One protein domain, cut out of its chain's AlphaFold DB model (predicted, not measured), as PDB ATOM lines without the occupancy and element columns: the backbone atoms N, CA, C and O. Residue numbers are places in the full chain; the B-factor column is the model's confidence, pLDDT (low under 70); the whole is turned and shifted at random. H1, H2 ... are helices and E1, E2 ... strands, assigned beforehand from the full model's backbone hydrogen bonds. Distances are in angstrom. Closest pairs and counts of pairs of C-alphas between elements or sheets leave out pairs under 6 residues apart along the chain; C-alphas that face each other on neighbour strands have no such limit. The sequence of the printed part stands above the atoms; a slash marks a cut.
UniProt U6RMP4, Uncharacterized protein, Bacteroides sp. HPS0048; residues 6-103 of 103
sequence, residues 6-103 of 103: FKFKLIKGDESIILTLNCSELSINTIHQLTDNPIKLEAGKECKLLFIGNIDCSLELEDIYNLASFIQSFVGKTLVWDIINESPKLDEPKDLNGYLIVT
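What this domain is: This is residues 6 to 103 of the 103 residues of an uncharacterized protein of Bacteroides sp. HPS0048 (UniProt U6RMP4). One twisted sheet of five strands has two helices over one of its faces, H2 over the part with E3 and E4 and the short H1 by the edge strand E2; no named helix covers the other face. A hairpin of E1 and E2 makes one side of the sheet, and the last strand, E5, is inserted between E1 and E3. The printed part has 98 residues, with elements in the order E1 E2 H1 E3 H2 E4 E5; the sheet runs E2 E1 E5 E3 E4 and is mixed, and the class is mixed, helices and strands. It is compact, with a radius of gyration of the C-alphas of 12.5 A, and rounded, spanning 32 by 30 by 21 A.

How they stand to each other: E1, residues 6 to 12, and E2, residues 15 to 22, form an antiparallel hairpin at 155 degrees, with N 8 and O 19 2.9 A apart, within hydrogen-bond range. H1, residues 28 to 35, is on the sheet; its closest C-alpha pair with E2 is Leu 21 and Thr 30, 6.2 A. E2, H1 and E3, residues 47 to 52, make a split strand-helix-strand unit, two strands that run the same way but are not neighbours, with a right-handed crossover. H2, residues 61 to 75, is on the sheet too, and H1 and H2 are near each other. E3, H2 and E4, residues 79 to 84, make a strand-helix-strand unit, two parallel neighbours with a helix between, also right-handed. The closest C-alphas of H2 and E4 are Gln 72 and Leu 79, 5.5 A; of H2 and E3, Cys 47 and Val 75, 7.3 A. E3 and E4 stand at 20 degrees, with N 49 and O 80 at 2.9 A. E5, residues 98 to 102, is parallel to E1 at 27 degrees, N 100 and O 9 at 2.9 A, and antiparallel to E3 at 168 degrees, N 50 and O 99 at 2.8 A. In H1 and H2 every O i to N i+4 pair is within hydrogen-bond range.

Where its parts are: E1 begins at C-alpha 6, (183.841, 170.147, 132.049), and is 18.6 A long; E2 is 23.0 A. H1 is 10.5 A, E3 16.3 A. H2 runs 21.0 A from C-alpha 61 at (180.832, 162.876, 122.061). E4 is 15.7 A and E5 13.4 A, ending at C-alpha 102, (174.762, 161.378, 144.109).

The domain as a whole: The C-alphas farthest apart are those of Gly 44 and Ile 55, 33.6 A. The printed part has no cut. The links H1 to E3, 11 residues, and E4 to E5, residues 85 to 97, are long. Mean pLDDT of the printed part is 81.6; residues 26, 42 to 44, 55 to 56, 76 to 77 and 90 are under 70.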
ATOM      1  N   PHE A   6     185.181 170.548 131.652       87.56
ATOM      2  CA  PHE A   6     183.841 170.147 132.049       87.56
ATOM      3  C   PHE A   6     183.497 170.824 133.368       87.56
ATOM      4  O   PHE A   6     183.943 170.400 134.436       87.56
ATOM      5  N   LYS A   7     182.725 171.906 133.283       90.44
ATOM      6  CA  LYS A   7     182.149 172.600 134.430       90.44
ATOM      7  C   LYS A   7     180.810 171.969 134.767       90.44
ATOM      8  O   LYS A   7     179.885 172.011 133.963       90.44
ATOM      9  N   PHE A   8     180.674 171.404 135.955       90.62
ATOM     10  CA  PHE A   8     179.449 170.729 136.357       90.62
ATOM     11  C   PHE A   8     179.108 171.009 137.812       90.62
ATOM     12  O   PHE A   8     179.956 171.393 138.617       90.62
ATOM     13  N   LYS A   9     177.840 170.801 138.150       92.06
ATOM     14  CA  LYS A   9     177.353 170.915 139.519       92.06
ATOM     15  C   LYS A   9     177.238 169.531 140.138       92.06
ATOM     16  O   LYS A   9     176.472 168.696 139.663       92.06
ATOM     17  N   LEU A  10     178.003 169.292 141.193       91.25
ATOM     18  CA  LEU A  10     177.885 168.120 142.047       91.25
ATOM     19  C   LEU A  10     176.773 168.363 143.070       91.25
ATOM     20  O   LEU A  10     176.775 169.396 143.734       91.25
ATOM     21  N   ILE A  11     175.827 167.434 143.180       90.88
ATOM     22  CA  ILE A  11     174.667 167.506 144.076       90.88
ATOM     23  C   ILE A  11     174.614 166.228 144.920       90.88
ATOM     24  O   ILE A  11     174.656 165.129 144.367       90.88
ATOM     25  N   LYS A  12     174.487 166.367 146.243       88.69
ATOM     26  CA  LYS A  12     174.300 165.258 147.196       88.69
ATOM     27  C   LYS A  12     173.303 165.696 148.270       88.69
ATOM     28  O   LYS A  12     173.630 166.516 149.123       88.69
ATOM     29  N   GLY A  13     172.082 165.163 148.228       86.50
ATOM     30  CA  GLY A  13     170.995 165.644 149.090       86.50
ATOM     31  C   GLY A  13     170.714 167.134 148.855       86.50
ATOM     32  O   GLY A  13     170.486 167.539 147.715       86.50
ATOM     33  N   ASP A  14     170.774 167.936 149.919       86.38
ATOM     34  CA  ASP A  14     170.569 169.392 149.867       86.38
ATOM     35  C   ASP A  14     171.864 170.183 149.595       86.38
ATOM     36  O   ASP A  14     171.836 171.403 149.419       86.38
ATOM     37  N   GLU A  15     173.013 169.505 149.541       89.50
ATOM     38  CA  GLU A  15     174.309 170.128 149.290       89.50
ATOM     39  C   GLU A  15     174.615 170.160 147.789       89.50
ATOM     40  O   GLU A  15     174.358 169.201 147.052       89.50
ATOM     41  N   SER A  16     175.212 171.261 147.322       91.19
ATOM     42  CA  SER A  16     175.754 171.325 145.966       91.19
ATOM     43  C   SER A  16     177.015 172.178 145.861       91.19
ATOM     44  O   SER A  16     177.173 173.160 146.585       91.19
ATOM     45  N   ILE A  17     177.908 171.804 144.946       90.94
ATOM     46  CA  ILE A  17     179.122 172.552 144.611       90.94
ATOM     47  C   ILE A  17     179.360 172.517 143.104       90.94
ATOM     48  O   ILE A  17     179.045 171.534 142.441       90.94
ATOM     49  N   ILE A  18     179.918 173.591 142.551       91.25
ATOM     50  CA  ILE A  18     180.332 173.637 141.148       91.25
ATOM     51  C   ILE A  18     181.818 173.311 141.065       91.25
ATOM     52  O   ILE A  18     182.633 173.940 141.737       91.25
ATOM     53  N   LEU A  19     182.153 172.337 140.224       89.44
ATOM     54  CA  LEU A  19     183.514 171.895 139.953       89.44
ATOM     55  C   LEU A  19     183.812 172.057 138.465       89.44
ATOM     56  O   LEU A  19     182.914 171.970 137.628       89.44
ATOM     57  N   THR A  20     185.085 172.260 138.138       88.62
ATOM     58  CA  THR A  20     185.563 172.316 136.756       88.62
ATOM     59  C   THR A  20     186.710 171.337 136.602       88.62
ATOM     60  O   THR A  20     187.748 171.511 137.236       88.62
ATOM     61  N   LEU A  21     186.531 170.329 135.751       85.69
ATOM     62  CA  LEU A  21     187.583 169.370 135.420       85.69
ATOM     63  C   LEU A  21     188.261 169.786 134.127       85.69
ATOM     64  O   LEU A  21     187.589 170.164 133.169       85.69
ATOM     65  N   ASN A  22     189.581 169.653 134.082       82.12
ATOM     66  CA  ASN A  22     190.303 169.635 132.820       82.12
ATOM     67  C   ASN A  22     190.182 168.225 132.213       82.12
ATOM     68  O   ASN A  22     190.591 167.234 132.821       82.12
ATOM     69  N   CYS A  23     189.567 168.143 131.036       73.25
ATOM     70  CA  CYS A  23     189.287 166.906 130.307       73.25
ATOM     71  C   CYS A  23     190.314 166.622 129.211       73.25
ATOM     72  O   CYS A  23     190.294 165.544 128.627       73.25
ATOM     73  N   SER A  24     191.211 167.568 128.919       72.62
ATOM     74  CA  SER A  24     192.327 167.332 128.001       72.62
ATOM     75  C   SER A  24     193.327 166.330 128.574       72.62
ATOM     76  O   SER A  24     193.958 165.609 127.808       72.62
ATOM     77  N   GLU A  25     193.430 166.255 129.905       71.00
ATOM     78  CA  GLU A  25     194.262 165.296 130.630       71.00
ATOM     79  C   GLU A  25     193.495 164.742 131.842       71.00
ATOM     80  O   GLU A  25     193.602 165.251 132.960       71.00
ATOM     81  N   LEU A  26     192.707 163.680 131.624       69.75
ATOM     82  CA  LEU A  26     192.085 162.908 132.708       69.75
ATOM     83  C   LEU A  26     193.190 162.235 133.531       69.75
ATOM     84  O   LEU A  26     193.709 161.178 133.173       69.75
ATOM     85  N   SER A  27     193.596 162.897 134.610       71.19
ATOM     86  CA  SER A  27     194.788 162.569 135.392       71.19
ATOM     87  C   SER A  27     194.441 162.341 136.861       71.19
ATOM     88  O   SER A  27     193.302 162.519 137.297       71.19
ATOM     89  N   ILE A  28     195.441 161.976 137.666       72.06
ATOM     90  CA  ILE A  28     195.267 161.842 139.118       72.06
ATOM     91  C   ILE A  28     194.814 163.157 139.776       72.06
ATOM     92  O   ILE A  28     194.093 163.134 140.768       72.06
ATOM     93  N   ASN A  29     195.145 164.309 139.182       76.25
ATOM     94  CA  ASN A  29     194.682 165.612 139.660       76.25
ATOM     95  C   ASN A  29     193.164 165.769 139.491       76.25
ATOM     96  O   ASN A  29     192.500 166.330 140.359       76.25
ATOM     97  N   THR A  30     192.604 165.224 138.408       75.38
ATOM     98  CA  THR A  30     191.156 165.160 138.182       75.38
ATOM     99  C   THR A  30     190.477 164.310 139.263       75.38
ATOM    100  O   THR A  30     189.397 164.661 139.731       75.38
ATOM    101  N   ILE A  31     191.131 163.233 139.721       74.00
ATOM    102  CA  ILE A  31     190.647 162.404 140.840       74.00
ATOM    103  C   ILE A  31     190.641 163.215 142.141       74.00
ATOM    104  O   ILE A  31     189.619 163.244 142.819       74.00
ATOM    105  N   HIS A  32     191.730 163.929 142.450       78.00
ATOM    106  CA  HIS A  32     191.809 164.785 143.639       78.00
ATOM    107  C   HIS A  32     190.698 165.837 143.684       78.00
ATOM    108  O   HIS A  32     190.087 166.049 144.724       78.00
ATOM    109  N   GLN A  33     190.355 166.461 142.555       76.62
ATOM    110  CA  GLN A  33     189.236 167.411 142.503       76.62
ATOM    111  C   GLN A  33     187.884 166.755 142.842       76.62
ATOM    112  O   GLN A  33     187.019 167.384 143.456       76.62
ATOM    113  N   LEU A  34     187.698 165.484 142.482       77.44
ATOM    114  CA  LEU A  34     186.489 164.715 142.785       77.44
ATOM    115  C   LEU A  34     186.466 164.160 144.221       77.44
ATOM    116  O   LEU A  34     185.381 163.996 144.779       77.44
ATOM    117  N   THR A  35     187.618 163.889 144.839       74.75
ATOM    118  CA  THR A  35     187.704 163.341 146.208       74.75
ATOM    119  C   THR A  35     187.821 164.410 147.287       74.75
ATOM    120  O   THR A  35     187.260 164.247 148.370       74.75
ATOM    121  N   ASP A  36     188.540 165.494 146.997       78.50
ATOM    122  CA  ASP A  36     188.996 166.477 147.989       78.50
ATOM    123  C   ASP A  36     188.103 167.726 148.014       78.50
ATOM    124  O   ASP A  36     188.464 168.764 148.572       78.50
ATOM    125  N   ASN A  37     186.911 167.633 147.421       76.12
ATOM    126  CA  ASN A  37     185.895 168.671 147.516       76.12
ATOM    127  C   ASN A  37     184.975 168.444 148.742       76.12
ATOM    128  O   ASN A  37     184.917 167.340 149.290       76.12
ATOM    129  N   PRO A  38     184.239 169.481 149.193       74.38
ATOM    130  CA  PRO A  38     183.374 169.400 150.373       74.38
ATOM    131  C   PRO A  38     182.299 168.310 150.282       74.38
ATOM    132  O   PRO A  38     181.908 167.748 151.303       74.38
ATOM    133  N   ILE A  39     181.851 167.981 149.067       76.19
ATOM    134  CA  ILE A  39     180.833 166.968 148.807       76.19
ATOM    135  C   ILE A  39     181.535 165.666 148.428       76.19
ATOM    136  O   ILE A  39     181.751 165.346 147.262       76.19
ATOM    137  N   LYS A  40     181.898 164.882 149.447       70.31
ATOM    138  CA  LYS A  40     182.581 163.600 149.245       70.31
ATOM    139  C   LYS A  40     181.749 162.667 148.364       70.31
ATOM    140  O   LYS A  40     180.682 162.192 148.779       70.31
ATOM    141  N   LEU A  41     182.274 162.378 147.176       73.25
ATOM    142  CA  LEU A  41     181.826 161.274 146.339       73.25
ATOM    143  C   LEU A  41     182.325 159.971 146.975       73.25
ATOM    144  O   LEU A  41     183.522 159.698 147.021       73.25
ATOM    145  N   GLU A  42     181.400 159.191 147.523       66.88
ATOM    146  CA  GLU A  42     181.694 157.906 148.155       66.88
ATOM    147  C   GLU A  42     181.505 156.769 147.149       66.88
ATOM    148  O   GLU A  42     180.511 156.725 146.420       66.88
ATOM    149  N   ALA A  43     182.441 155.821 147.138       66.88
ATOM    150  CA  ALA A  43     182.328 154.627 146.314       66.88
ATOM    151  C   ALA A  43     181.080 153.807 146.693       66.88
ATOM    152  O   ALA A  43     180.754 153.635 147.868       66.88
ATOM    153  N   GLY A  44     180.396 153.258 145.688       69.56
ATOM    154  CA  GLY A  44     179.269 152.342 145.882       69.56
ATOM    155  C   GLY A  44     177.892 152.997 146.030       69.56
ATOM    156  O   GLY A  44     176.920 152.276 146.293       69.56
ATOM    157  N   LYS A  45     177.798 154.318 145.840       74.81
ATOM    158  CA  LYS A  45     176.537 155.055 145.668       74.81
ATOM    159  C   LYS A  45     176.114 155.092 144.203       74.81
ATOM    160  O   LYS A  45     176.959 155.090 143.306       74.81
ATOM    161  N   GLU A  46     174.807 155.103 143.964       83.81
ATOM    162  CA  GLU A  46     174.284 155.329 142.617       83.81
ATOM    163  C   GLU A  46     174.512 156.793 142.253       83.81
ATOM    164  O   GLU A  46     174.282 157.696 143.060       83.81
ATOM    165  N   CYS A  47     175.040 157.019 141.054       87.88
ATOM    166  CA  CYS A  47     175.340 158.355 140.567       87.88
ATOM    167  C   CYS A  47     174.659 158.566 139.219       87.88
ATOM    168  O   CYS A  47     174.648 157.674 138.367       87.88
ATOM    169  N   LYS A  48     174.131 159.771 139.005       91.12
ATOM    170  CA  LYS A  48     173.597 160.202 137.716       91.12
ATOM    171  C   LYS A  48     174.428 161.349 137.160       91.12
ATOM    172  O   LYS A  48     174.559 162.376 137.817       91.12
ATOM    173  N   LEU A  49     174.959 161.190 135.954       91.25
ATOM    174  CA  LEU A  49     175.718 162.224 135.251       91.25
ATOM    175  C   LEU A  49     174.893 162.765 134.082       91.25
ATOM    176  O   LEU A  49     174.600 162.053 133.131       91.25
ATOM    177  N   LEU A  50     174.489 164.025 134.157       92.00
ATOM    178  CA  LEU A  50     173.696 164.678 133.121       92.00
ATOM    179  C   LEU A  50     174.565 165.686 132.386       92.00
ATOM    180  O   LEU A  50     175.053 166.627 133.005       92.00
ATOM    181  N   PHE A  51     174.727 165.525 131.080       90.75
ATOM    182  CA  PHE A  51     175.410 166.496 130.231       90.75
ATOM    183  C   PHE A  51     174.387 167.450 129.626       90.75
ATOM    184  O   PHE A  51     173.386 167.004 129.078       90.75
ATOM    185  N   ILE A  52     174.624 168.757 129.696       88.94
ATOM    186  CA  ILE A  52     173.779 169.745 129.026       88.94
ATOM    187  C   ILE A  52     174.258 169.877 127.575       88.94
ATOM    188  O   ILE A  52     175.323 170.434 127.302       88.94
ATOM    189  N   GLY A  53     173.457 169.372 126.642       76.31
ATOM    190  CA  GLY A  53     173.619 169.510 125.197       76.31
ATOM    191  C   GLY A  53     173.261 170.918 124.719       76.31
ATOM    192  O   GLY A  53     172.270 171.118 124.026       76.31
ATOM    193  N   ASN A  54     174.064 171.898 125.124       71.12
ATOM    194  CA  ASN A  54     173.996 173.294 124.689       71.12
ATOM    195  C   ASN A  54     174.844 173.491 123.406       71.12
ATOM    196  O   ASN A  54     175.899 172.874 123.268       71.12
ATOM    197  N   ILE A  55     174.421 174.385 122.501       60.50
ATOM    198  CA  ILE A  55     175.188 174.872 121.331       60.50
ATOM    199  C   ILE A  55     176.610 175.356 121.698       60.50
ATOM    200  O   ILE A  55     177.533 175.180 120.908       60.50
ATOM    201  N   ASP A  56     176.800 175.916 122.894       65.94
ATOM    202  CA  ASP A  56     178.086 176.403 123.415       65.94
ATOM    203  C   ASP A  56     178.904 175.322 124.151       65.94
ATOM    204  O   ASP A  56     179.965 175.612 124.712       65.94
ATOM    205  N   CYS A  57     178.436 174.068 124.191       71.25
ATOM    206  CA  CYS A  57     179.186 172.985 124.819       71.25
ATOM    207  C   CYS A  57     180.421 172.641 123.974       71.25
ATOM    208  O   CYS A  57     180.315 172.206 122.831       71.25
ATOM    209  N   SER A  58     181.613 172.812 124.550       73.62
ATOM    210  CA  SER A  58     182.880 172.497 123.880       73.62
ATOM    211  C   SER A  58     183.261 171.014 123.926       73.62
ATOM    212  O   SER A  58     184.365 170.673 123.500       73.62
ATOM    213  N   LEU A  59     182.420 170.163 124.520       78.38
ATOM    214  CA  LEU A  59     182.677 168.732 124.645       78.38
ATOM    215  C   LEU A  59     182.182 167.994 123.409       78.38
ATOM    216  O   LEU A  59     181.028 168.134 123.002       78.38
ATOM    217  N   GLU A  60     183.051 167.168 122.847       84.19
ATOM    218  CA  GLU A  60     182.680 166.235 121.794       84.19
ATOM    219  C   GLU A  60     182.079 164.962 122.409       84.19
ATOM    220  O   GLU A  60     182.252 164.675 123.596       84.19
ATOM    221  N   LEU A  61     181.387 164.155 121.597       84.56
ATOM    222  CA  LEU A  61     180.832 162.876 122.061       84.56
ATOM    223  C   LEU A  61     181.913 161.978 122.677       84.56
ATOM    224  O   LEU A  61     181.671 161.342 123.697       84.56
ATOM    225  N   GLU A  62     183.115 161.957 122.098       85.25
ATOM    226  CA  GLU A  62     184.251 161.212 122.646       85.25
ATOM    227  C   GLU A  62     184.626 161.686 124.059       85.25
ATOM    228  O   GLU A  62     184.816 160.858 124.952       85.25
ATOM    229  N   ASP A  63     184.665 163.002 124.297       83.94
ATOM    230  CA  ASP A  63     184.948 163.552 125.626       83.94
ATOM    231  C   ASP A  63     183.869 163.124 126.638       83.94
ATOM    232  O   ASP A  63     184.197 162.762 127.768       83.94
ATOM    233  N   ILE A  64     182.594 163.101 126.226       87.62
ATOM    234  CA  ILE A  64     181.463 162.640 127.049       87.62
ATOM    235  C   ILE A  64     181.642 161.172 127.455       87.62
ATOM    236  O   ILE A  64     181.553 160.847 128.643       87.62
ATOM    237  N   TYR A  65     181.938 160.283 126.500       87.88
ATOM    238  CA  TYR A  65     182.167 158.861 126.785       87.88
ATOM    239  C   TYR A  65     183.380 158.642 127.696       87.88
ATOM    240  O   TYR A  65     183.315 157.832 128.630       87.88
ATOM    241  N   ASN A  66     184.470 159.375 127.462       87.25
ATOM    242  CA  ASN A  66     185.683 159.293 128.273       87.25
ATOM    243  C   ASN A  66     185.434 159.779 129.708       87.25
ATOM    244  O   ASN A  66     185.829 159.108 130.661       87.25
ATOM    245  N   LEU A  67     184.717 160.894 129.878       87.25
ATOM    246  CA  LEU A  67     184.329 161.426 131.186       87.25
ATOM    247  C   LEU A  67     183.407 160.478 131.946       87.25
ATOM    248  O   LEU A  67     183.642 160.210 133.125       87.25
ATOM    249  N   ALA A  68     182.379 159.949 131.281       88.94
ATOM    250  CA  ALA A  68     181.470 158.989 131.888       88.94
ATOM    251  C   ALA A  68     182.230 157.737 132.348       88.94
ATOM    252  O   ALA A  68     182.063 157.300 133.484       88.94
ATOM    253  N   SER A  69     183.126 157.206 131.513       87.12
ATOM    254  CA  SER A  69     183.951 156.041 131.858       87.12
ATOM    255  C   SER A  69     184.897 156.326 133.029       87.12
ATOM    256  O   SER A  69     185.026 155.507 133.939       87.12
ATOM    257  N   PHE A  70     185.518 157.507 133.049       86.06
ATOM    258  CA  PHE A  70     186.393 157.946 134.133       86.06
ATOM    259  C   PHE A  70     185.636 158.059 135.461       86.06
ATOM    260  O   PHE A  70     186.019 157.428 136.447       86.06
ATOM    261  N   ILE A  71     184.511 158.778 135.485       84.19
ATOM    262  CA  ILE A  71     183.682 158.920 136.689       84.19
ATOM    263  C   ILE A  71     183.128 157.556 137.129       84.19
ATOM    264  O   ILE A  71     183.138 157.250 138.319       84.19
ATOM    265  N   GLN A  72     182.710 156.696 136.194       85.31
ATOM    266  CA  GLN A  72     182.223 155.341 136.483       85.31
ATOM    267  C   GLN A  72     183.293 154.479 137.166       85.31
ATOM    268  O   GLN A  72     182.970 153.736 138.098       85.31
ATOM    269  N   SER A  73     184.554 154.586 136.732       80.56
ATOM    270  CA  SER A  73     185.677 153.876 137.360       80.56
ATOM    271  C   SER A  73     185.915 154.317 138.806       80.56
ATOM    272  O   SER A  73     186.373 153.524 139.625       80.56
ATOM    273  N   PHE A  74     185.540 155.556 139.134       76.88
ATOM    274  CA  PHE A  74     185.658 156.116 140.472       76.88
ATOM    275  C   PHE A  74     184.483 155.727 141.389       76.88
ATOM    276  O   PHE A  74     184.698 155.301 142.523       76.88
ATOM    277  N   VAL A  75     183.232 155.827 140.920       76.38
ATOM    278  CA  VAL A  75     182.037 155.597 141.768       76.38
ATOM    279  C   VAL A  75     181.692 154.112 141.976       76.38
ATOM    280  O   VAL A  75     180.940 153.767 142.889       76.38
ATOM    281  N   GLY A  76     182.262 153.204 141.176       60.84
ATOM    282  CA  GLY A  76     182.386 151.769 141.481       60.84
ATOM    283  C   GLY A  76     181.133 150.884 141.366       60.84
ATOM    284  O   GLY A  76     181.284 149.665 141.334       60.84
ATOM    285  N   LYS A  77     179.913 151.437 141.277       69.81
ATOM    286  CA  LYS A  77     178.676 150.659 141.034       69.81
ATOM    287  C   LYS A  77     178.010 150.996 139.707       69.81
ATOM    288  O   LYS A  77     178.254 150.329 138.708       69.81
ATOM    289  N   THR A  78     177.170 152.027 139.695       75.56
ATOM    290  CA  THR A  78     176.248 152.306 138.593       75.56
ATOM    291  C   THR A  78     176.211 153.808 138.381       75.56
ATOM    292  O   THR A  78     175.615 154.545 139.166       75.56
ATOM    293  N   LEU A  79     176.907 154.252 137.338       86.62
ATOM    294  CA  LEU A  79     176.777 155.584 136.783       86.62
ATOM    295  C   LEU A  79     175.782 155.498 135.629       86.62
ATOM    296  O   LEU A  79     176.079 154.925 134.580       86.62
ATOM    297  N   VAL A  80     174.600 156.076 135.810       89.44
ATOM    298  CA  VAL A  80     173.698 156.330 134.683       89.44
ATOM    299  C   VAL A  80     174.031 157.707 134.146       89.44
ATOM    300  O   VAL A  80     174.101 158.665 134.914       89.44
ATOM    301  N   TRP A  81     174.226 157.829 132.841       91.75
ATOM    302  CA  TRP A  81     174.466 159.127 132.230       91.75
ATOM    303  C   TRP A  81     173.543 159.374 131.046       91.75
ATOM    304  O   TRP A  81     173.087 158.430 130.404       91.75
ATOM    305  N   ASP A  82     173.223 160.646 130.816       91.19
ATOM    306  CA  ASP A  82     172.315 161.082 129.754       91.19
ATOM    307  C   ASP A  82     172.669 162.500 129.282       91.19
ATOM    308  O   ASP A  82     173.334 163.251 130.005       91.19
ATOM    309  N   ILE A  83     172.217 162.874 128.085       90.19
ATOM    310  CA  ILE A  83     172.372 164.221 127.527       90.19
ATOM    311  C   ILE A  83     171.005 164.911 127.549       90.19
ATOM    312  O   ILE A  83     170.049 164.454 126.930       90.19
ATOM    313  N   ILE A  84     170.915 166.032 128.258       89.19
ATOM    314  CA  ILE A  84     169.705 166.847 128.390       89.19
ATOM    315  C   ILE A  84     169.828 168.117 127.550       89.19
ATOM    316  O   ILE A  84     170.907 168.689 127.446       89.19
ATOM    317  N   ASN A  85     168.725 168.591 126.972       80.62
ATOM    318  CA  ASN A  85     168.749 169.779 126.107       80.62
ATOM    319  C   ASN A  85     168.920 171.090 126.886       80.62
ATOM    320  O   ASN A  85     169.506 172.039 126.376       80.62
ATOM    321  N   GLU A  86     168.401 171.159 128.114       77.50
ATOM    322  CA  GLU A  86     168.367 172.392 128.898       77.50
ATOM    323  C   GLU A  86     168.725 172.141 130.361       77.50
ATOM    324  O   GLU A  86     168.544 171.044 130.896       77.50
ATOM    325  N   SER A  87     169.222 173.190 131.019       76.12
ATOM    326  CA  SER A  87     169.414 173.189 132.465       76.12
ATOM    327  C   SER A  87     168.063 172.995 133.181       76.12
ATOM    328  O   SER A  87     167.118 173.725 132.887       76.12
ATOM    329  N   PRO A  88     167.959 172.097 134.177       72.31
ATOM    330  CA  PRO A  88     166.754 171.925 134.984       72.31
ATOM    331  C   PRO A  88     166.408 173.146 135.855       72.31
ATOM    332  O   PRO A  88     165.310 173.198 136.407       72.31
ATOM    333  N   LYS A  89     167.318 174.119 136.009       72.81
ATOM    334  CA  LYS A  89     167.105 175.348 136.790       72.81
ATOM    335  C   LYS A  89     167.496 176.598 135.995       72.81
ATOM    336  O   LYS A  89     168.522 176.619 135.315       72.81
ATOM    337  N   LEU A  90     166.670 177.642 136.122       67.38
ATOM    338  CA  LEU A  90     166.783 178.925 135.411       67.38
ATOM    339  C   LEU A  90     167.879 179.861 135.957       67.38
ATOM    340  O   LEU A  90     168.231 180.817 135.271       67.38
ATOM    341  N   ASP A  91     168.409 179.617 137.162       80.31
ATOM    342  CA  ASP A  91     169.432 180.460 137.809       80.31
ATOM    343  C   ASP A  91     170.861 179.896 137.717       80.31
ATOM    344  O   ASP A  91     171.787 180.431 138.327       80.31
ATOM    345  N   GLU A  92     171.052 178.817 136.959       84.38
ATOM    346  CA  GLU A  92     172.344 178.145 136.867       84.38
ATOM    347  C   GLU A  92     173.303 178.905 135.937       84.38
ATOM    348  O   GLU A  92     172.871 179.621 135.023       84.38
ATOM    349  N   PRO A  93     174.626 178.762 136.132       84.06
ATOM    350  CA  PRO A  93     175.600 179.405 135.265       84.06
ATOM    351  C   PRO A  93     175.408 179.002 133.801       84.06
ATOM    352  O   PRO A  93     175.251 177.827 133.479       84.06
ATOM    353  N   LYS A  94     175.477 179.982 132.895       81.25
ATOM    354  CA  LYS A  94     175.303 179.754 131.448       81.25
ATOM    355  C   LYS A  94     176.368 178.838 130.840       81.25
ATOM    356  O   LYS A  94     176.118 178.208 129.821       81.25
ATOM    357  N   ASP A  95     177.543 178.789 131.455       84.62
ATOM    358  CA  ASP A  95     178.685 177.968 131.050       84.62
ATOM    359  C   ASP A  95     178.702 176.586 131.727       84.62
ATOM    360  O   ASP A  95     179.704 175.878 131.659       84.62
ATOM    361  N   LEU A  96     177.620 176.198 132.412       88.56
ATOM    362  CA  LEU A  96     177.499 174.878 133.017       88.56
ATOM    363  C   LEU A  96     177.334 173.809 131.928       88.56
ATOM    364  O   LEU A  96     176.428 173.870 131.100       88.56
ATOM    365  N   ASN A  97     178.193 172.798 131.961       89.25
ATOM    366  CA  ASN A  97     178.183 171.681 131.024       89.25
ATOM    367  C   ASN A  97     177.384 170.478 131.537       89.25
ATOM    368  O   ASN A  97     177.092 169.579 130.755       89.25
ATOM    369  N   GLY A  98     177.041 170.417 132.827       91.81
ATOM    370  CA  GLY A  98     176.296 169.280 133.355       91.81
ATOM    371  C   GLY A  98     176.113 169.229 134.868       91.81
ATOM    372  O   GLY A  98     176.419 170.170 135.601       91.81
ATOM    373  N   TYR A  99     175.634 168.075 135.323       91.50
ATOM    374  CA  TYR A  99     175.369 167.749 136.720       91.50
ATOM    375  C   TYR A  99     175.892 166.361 137.057       91.50
ATOM    376  O   TYR A  99     175.693 165.426 136.286       91.50
ATOM    377  N   LEU A 100     176.467 166.212 138.243       91.06
ATOM    378  CA  LEU A 100     176.737 164.919 138.858       91.06
ATOM    379  C   LEU A 100     175.879 164.815 140.117       91.06
ATOM    380  O   LEU A 100     176.052 165.585 141.055       91.06
ATOM    381  N   ILE A 101     174.927 163.894 140.126       90.06
ATOM    382  CA  ILE A 101     173.949 163.731 141.202       90.06
ATOM    383  C   ILE A 101     174.270 162.434 141.930       90.06
ATOM    384  O   ILE A 101     174.290 161.373 141.311       90.06
ATOM    385  N   VAL A 102     174.512 162.523 143.231       87.25
ATOM    386  CA  VAL A 102     174.762 161.378 144.109       87.25
ATOM    387  C   VAL A 102     173.483 161.069 144.879       87.25
ATOM    388  O   VAL A 102     172.960 161.944 145.574       87.25
ATOM    389  N   THR A 103     172.993 159.833 144.753       79.38
ATOM    390  CA  THR A 103     171.782 159.322 145.423       79.38
ATOM    391  C   THR A 103     172.101 158.305 146.515       79.38
ATOM    392  O   THR A 103     173.042 157.495 146.338       79.38
TER     393      THR A 103